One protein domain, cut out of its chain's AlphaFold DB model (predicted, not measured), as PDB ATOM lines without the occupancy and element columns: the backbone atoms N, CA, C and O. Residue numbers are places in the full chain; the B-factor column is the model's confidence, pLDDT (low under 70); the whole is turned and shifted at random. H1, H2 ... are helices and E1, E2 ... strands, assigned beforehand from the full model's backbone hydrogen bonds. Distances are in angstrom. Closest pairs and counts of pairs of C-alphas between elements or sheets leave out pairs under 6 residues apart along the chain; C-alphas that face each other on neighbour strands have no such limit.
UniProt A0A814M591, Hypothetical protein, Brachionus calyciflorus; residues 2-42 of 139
ATOM      1  N   LEU A   2     -50.280 -14.137  38.505       59.38
ATOM      2  CA  LEU A   2     -51.042 -15.158  39.235       59.38
ATOM      3  C   LEU A   2     -52.401 -15.354  38.532       59.38
ATOM      4  O   LEU A   2     -53.072 -14.342  38.303       59.38
ATOM      5  N   PRO A   3     -52.794 -16.585  38.157       68.75
ATOM      6  CA  PRO A   3     -54.066 -16.826  37.480       68.75
ATOM      7  C   PRO A   3     -55.247 -16.366  38.350       68.75
ATOM      8  O   PRO A   3     -55.266 -16.634  39.549       68.75
ATOM      9  N   GLY A   4     -56.217 -15.661  37.759       76.00
ATOM     10  CA  GLY A   4     -57.491 -15.322  38.413       76.00
ATOM     11  C   GLY A   4     -57.517 -14.081  39.320       76.00
ATOM     12  O   GLY A   4     -58.572 -13.773  39.866       76.00
ATOM     13  N   LEU A   5     -56.415 -13.333  39.479       76.69
ATOM     14  CA  LEU A   5     -56.387 -12.114  40.306       76.69
ATOM     15  C   LEU A   5     -56.319 -10.828  39.476       76.69
ATOM     16  O   LEU A   5     -55.482 -10.680  38.584       76.69
ATOM     17  N   GLY A   6     -57.146  -9.842  39.840       81.62
ATOM     18  CA  GLY A   6     -57.119  -8.510  39.230       81.62
ATOM     19  C   GLY A   6     -55.806  -7.767  39.509       81.62
ATOM     20  O   GLY A   6     -55.186  -7.943  40.561       81.62
ATOM     21  N   ARG A   7     -55.384  -6.876  38.595       79.50
ATOM     22  CA  ARG A   7     -54.107  -6.126  38.695       79.50
ATOM     23  C   ARG A   7     -53.912  -5.441  40.056       79.50
ATOM     24  O   ARG A   7     -52.832  -5.529  40.637       79.50
ATOM     25  N   ASN A   8     -54.963  -4.830  40.605       81.44
ATOM     26  CA  ASN A   8     -54.917  -4.149  41.905       81.44
ATOM     27  C   ASN A   8     -54.703  -5.122  43.076       81.44
ATOM     28  O   ASN A   8     -53.945  -4.820  43.999       81.44
ATOM     29  N   GLN A   9     -55.307  -6.313  43.022       77.88
ATOM     30  CA  GLN A   9     -55.106  -7.357  44.030       77.88
ATOM     31  C   GLN A   9     -53.685  -7.923  43.959       77.88
ATOM     32  O   GLN A   9     -53.030  -8.045  44.992       77.88
ATOM     33  N   VAL A  10     -53.174  -8.187  42.751       79.00
ATOM     34  CA  VAL A  10     -51.786  -8.633  42.544       79.00
ATOM     35  C   VAL A  10     -50.802  -7.597  43.090       79.00
ATOM     36  O   VAL A  10     -49.866  -7.955  43.805       79.00
ATOM     37  N   ASN A  11     -51.035  -6.311  42.821       77.88
ATOM     38  CA  ASN A  11     -50.201  -5.230  43.339       77.88
ATOM     39  C   ASN A  11     -50.258  -5.147  44.870       77.88
ATOM     40  O   ASN A  11     -49.213  -5.012  45.503       77.88
ATOM     41  N   ARG A  12     -51.442  -5.304  45.481       76.69
ATOM     42  CA  ARG A  12     -51.603  -5.334  46.944       76.69
ATOM     43  C   ARG A  12     -50.837  -6.495  47.582       76.69
ATOM     44  O   ARG A  12     -50.117  -6.287  48.555       76.69
ATOM     45  N   ILE A  13     -50.957  -7.696  47.018       77.44
ATOM     46  CA  ILE A  13     -50.260  -8.894  47.507       77.44
ATOM     47  C   ILE A  13     -48.748  -8.706  47.393       77.44
ATOM     48  O   ILE A  13     -48.041  -8.904  48.375       77.44
ATOM     49  N   LYS A  14     -48.251  -8.238  46.242       74.88
ATOM     50  CA  LYS A  14     -46.821  -7.955  46.043       74.88
ATOM     51  C   LYS A  14     -46.289  -6.905  47.019       74.88
ATOM     52  O   LYS A  14     -45.169  -7.042  47.497       74.88
ATOM     53  N   ARG A  15     -47.083  -5.878  47.342       73.12
ATOM     54  CA  ARG A  15     -46.687  -4.807  48.272       73.12
ATOM     55  C   ARG A  15     -46.528  -5.304  49.712       73.12
ATOM     56  O   ARG A  15     -45.645  -4.821  50.416       73.12
ATOM     57  N   ASN A  16     -47.359  -6.267  50.112       74.50
ATOM     58  CA  ASN A  16     -47.376  -6.850  51.457       74.50
ATOM     59  C   ASN A  16     -46.530  -8.130  51.580       74.50
ATOM     60  O   ASN A  16     -46.335  -8.640  52.686       74.50
ATOM     61  N   ALA A  17     -46.037  -8.671  50.466       77.69
ATOM     62  CA  ALA A  17     -45.229  -9.878  50.459       77.69
ATOM     63  C   ALA A  17     -43.869  -9.624  51.127       77.69
ATOM     64  O   ALA A  17     -43.120  -8.724  50.752       77.69
ATOM     65  N   LYS A  18     -43.531 -10.461  52.115       83.81
ATOM     66  CA  LYS A  18     -42.211 -10.447  52.771       83.81
ATOM     67  C   LYS A  18     -41.099 -10.934  51.850       83.81
ATOM     68  O   LYS A  18     -39.945 -10.568  52.046       83.81
ATOM     69  N   PHE A  19     -41.452 -11.776  50.886       87.69
ATOM     70  CA  PHE A  19     -40.538 -12.350  49.915       87.69
ATOM     71  C   PHE A  19     -40.987 -11.976  48.511       87.69
ATOM     72  O   PHE A  19     -42.179 -12.022  48.207       87.69
ATOM     73  N   SER A  20     -40.030 -11.638  47.659       87.88
ATOM     74  CA  SER A  20     -40.241 -11.461  46.229       87.88
ATOM     75  C   SER A  20     -39.251 -12.324  45.456       87.88
ATOM     76  O   SER A  20     -38.135 -12.572  45.911       87.88
ATOM     77  N   TYR A  21     -39.680 -12.814  44.298       86.62
ATOM     78  CA  TYR A  21     -38.848 -13.594  43.393       86.62
ATOM     79  C   TYR A  21     -38.594 -12.782  42.121       86.62
ATOM     80  O   TYR A  21     -39.530 -12.239  41.532       86.62
ATOM     81  N   ASP A  22     -37.325 -12.658  41.746       86.00
ATOM     82  CA  ASP A  22     -36.866 -12.046  40.502       86.00
ATOM     83  C   ASP A  22     -36.598 -13.163  39.485       86.00
ATOM     84  O   ASP A  22     -35.526 -13.772  39.486       86.00
ATOM     85  N   GLU A  23     -37.586 -13.428  38.624       83.75
ATOM     86  CA  GLU A  23     -37.525 -14.451  37.569       83.75
ATOM     87  C   GLU A  23     -36.347 -14.241  36.611       83.75
ATOM     88  O   GLU A  23     -35.754 -15.209  36.146       83.75
ATOM     89  N   LYS A  24     -35.960 -12.987  36.337       85.44
ATOM     90  CA  LYS A  24     -34.884 -12.681  35.380       85.44
ATOM     91  C   LYS A  24     -33.507 -13.055  35.915       85.44
ATOM     92  O   LYS A  24     -32.588 -13.280  35.136       85.44
ATOM     93  N   ARG A  25     -33.348 -13.043  37.239       82.69
ATOM     94  CA  ARG A  25     -32.063 -13.267  37.911       82.69
ATOM     95  C   ARG A  25     -32.022 -14.557  38.722       82.69
ATOM     96  O   ARG A  25     -30.980 -14.827  39.310       82.69
ATOM     97  N   ASP A  26     -33.124 -15.310  38.772       87.94
ATOM     98  CA  ASP A  26     -33.302 -16.476  39.648       87.94
ATOM     99  C   ASP A  26     -32.909 -16.158  41.106       87.94
ATOM    100  O   ASP A  26     -32.105 -16.838  41.753       87.94
ATOM    101  N   LYS A  27     -33.428 -15.032  41.619       89.62
ATOM    102  CA  LYS A  27     -33.106 -14.521  42.960       89.62
ATOM    103  C   LYS A  27     -34.346 -14.360  43.819       89.62
ATOM    104  O   LYS A  27     -35.358 -13.816  43.388       89.62
ATOM    105  N   VAL A  28     -34.225 -14.760  45.080       92.56
ATOM    106  CA  VAL A  28     -35.219 -14.474  46.117       92.56
ATOM    107  C   VAL A  28     -34.738 -13.273  46.920       92.56
ATOM    108  O   VAL A  28     -33.589 -13.231  47.348       92.56
ATOM    109  N   ASN A  29     -35.624 -12.313  47.152       92.62
ATOM    110  CA  ASN A  29     -35.371 -11.138  47.971       92.62
ATOM    111  C   ASN A  29     -36.323 -11.119  49.170       92.62
ATOM    112  O   ASN A  29     -37.479 -11.527  49.074       92.62
ATOM    113  N   PHE A  30     -35.839 -10.621  50.299       91.88
ATOM    114  CA  PHE A  30     -36.580 -10.455  51.539       91.88
ATOM    115  C   PHE A  30     -36.735  -8.967  51.853       91.88
ATOM    116  O   PHE A  30     -35.762  -8.219  51.793       91.88
ATOM    117  N   LYS A  31     -37.946  -8.541  52.218       90.25
ATOM    118  CA  LYS A  31     -38.232  -7.178  52.670       90.25
ATOM    119  C   LYS A  31     -38.350  -7.143  54.200       90.25
ATOM    120  O   LYS A  31     -39.331  -7.668  54.740       90.25
ATOM    121  N   PRO A  32     -37.388  -6.536  54.918       86.75
ATOM    122  CA  PRO A  32     -37.491  -6.344  56.359       86.75
ATOM    123  C   PRO A  32     -38.653  -5.404  56.703       86.75
ATOM    124  O   PRO A  32     -38.983  -4.505  55.940       86.75
ATOM    125  N   LYS A  33     -39.253  -5.568  57.888       83.56
ATOM    126  CA  LYS A  33     -40.318  -4.657  58.353       83.56
ATOM    127  C   LYS A  33     -39.816  -3.225  58.574       83.56
ATOM    128  O   LYS A  33     -40.540  -2.281  58.291       83.56
ATOM    129  N   ASN A  34     -38.579  -3.092  59.052       81.62
ATOM    130  CA  ASN A  34     -37.998  -1.822  59.493       81.62
ATOM    131  C   ASN A  34     -37.024  -1.227  58.463       81.62
ATOM    132  O   ASN A  34     -36.271  -0.317  58.790       81.62
ATOM    133  N   SER A  35     -36.981  -1.762  57.239       78.50
ATOM    134  CA  SER A  35     -36.091  -1.268  56.187       78.50
ATOM    135  C   SER A  35     -36.833  -1.178  54.862       78.50
ATOM    136  O   SER A  35     -37.609  -2.063  54.501       78.50
ATOM    137  N   SER A  36     -36.583  -0.097  54.128       77.50
ATOM    138  CA  SER A  36     -37.053   0.086  52.755       77.50
ATOM    139  C   SER A  36     -36.282  -0.782  51.753       77.50
ATOM    140  O   SER A  36     -36.813  -1.070  50.679       77.50
ATOM    141  N   ASN A  37     -35.075  -1.235  52.109       85.88
ATOM    142  CA  ASN A  37     -34.199  -2.000  51.227       85.88
ATOM    143  C   ASN A  37     -34.513  -3.501  51.255       85.88
ATOM    144  O   ASN A  37     -34.800  -4.084  52.300       85.88
ATOM    145  N   TYR A  38     -34.418  -4.134  50.087       88.56
ATOM    146  CA  TYR A  38     -34.526  -5.582  49.948       88.56
ATOM    147  C   TYR A  38     -33.173  -6.248  50.216       88.56
ATOM    148  O   TYR A  38     -32.143  -5.783  49.734       88.56
ATOM    149  N   LEU A  39     -33.197  -7.359  50.947       93.38
ATOM    150  CA  LEU A  39     -32.038  -8.208  51.211       93.38
ATOM    151  C   LEU A  39     -32.081  -9.438  50.308       93.38
ATOM    152  O   LEU A  39     -33.131 -10.064  50.165       93.38
ATOM    153  N   GLU A  40     -30.945  -9.824  49.737       94.81
ATOM    154  CA  GLU A  40     -30.860 -11.036  48.922       94.81
ATOM    155  C   GLU A  40     -30.939 -12.281  49.820       94.81
ATOM    156  O   GLU A  40     -30.293 -12.358  50.868       94.81
ATOM    157  N   VAL A  41     -31.715 -13.283  49.408       95.62
ATOM    158  CA  VAL A  41     -31.812 -14.577  50.090       95.62
ATOM    159  C   VAL A  41     -30.970 -15.600  49.331       95.62
ATOM    160  O   VAL A  41     -31.441 -16.186  48.354       95.62
ATOM    161  N   PRO A  42     -29.716 -15.845  49.753       95.38
ATOM    162  CA  PRO A  42     -28.839 -16.757  49.044       95.38
ATOM    163  C   PRO A  42     -29.302 -18.211  49.192       95.38
ATOM    164  O   PRO A  42     -29.716 -18.664  50.276       95.38
TER     165      PRO A  42
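This is residues 2 to 42 of the 139 residues of the protein "Hypothetical protein" of Brachionus calyciflorus (UniProt A0A814M591). A single helix, H1, extends to one side of a small three-stranded sheet, E1 E2 E3, joined to it at the edge strand E1 with little contact between them. The strands form a meander, each the antiparallel neighbour of the one before, with both faces of the sheet bare of any named helix. The printed part has 41 residues with one named helix and three named strands, in the order H1, E1, E2, E3, and its class is mixed, helices and strands. The whole is loose, with a radius of gyration of the C-alphas of 11.5 A, and flat, spanning 30 by 25 by 10 A.

In H1, residues 7 to 16, every O i to N i+4 pair is within hydrogen-bond range. A tight link leads to E1, residues 19 to 22; the closest C-alphas of H1 and E1 are those of Lys 14 and Ser 20, 7.5 A apart. H1 is not on the sheet. E1 and E2, residues 27 to 30, form an antiparallel hairpin at 154 degrees, with N 20 and O 29 at 2.9 A and N 29 and O 20 at 2.8 A, within hydrogen-bond range. E2 and E3, residues 39 to 41, form a second antiparallel hairpin at 127 degrees, with N 30 and O 39 at 2.8 A, within range. H1 is apart from E2 and E3.

H1 begins at C-alpha 7, (-54.107, -6.126, 38.695), and is 14.4 A long from first to last C-alpha. E1 and E2 each measure 10.1 A; E1 begins at C-alpha 19, (-40.538, -12.350, 49.915). E3 measures 6.5 A and ends at C-alpha 41, (-31.812, -14.577, 50.090).

The two C-alphas farthest apart are those of Gly 4 and Asn 34, at 31.7 A. The printed part has no cut. The link from E1 to E2 is tight, and that from E2 to E3, with 8 residues, is short. Mean pLDDT of the printed part is 83.0; residues 2 to 3 are under 70.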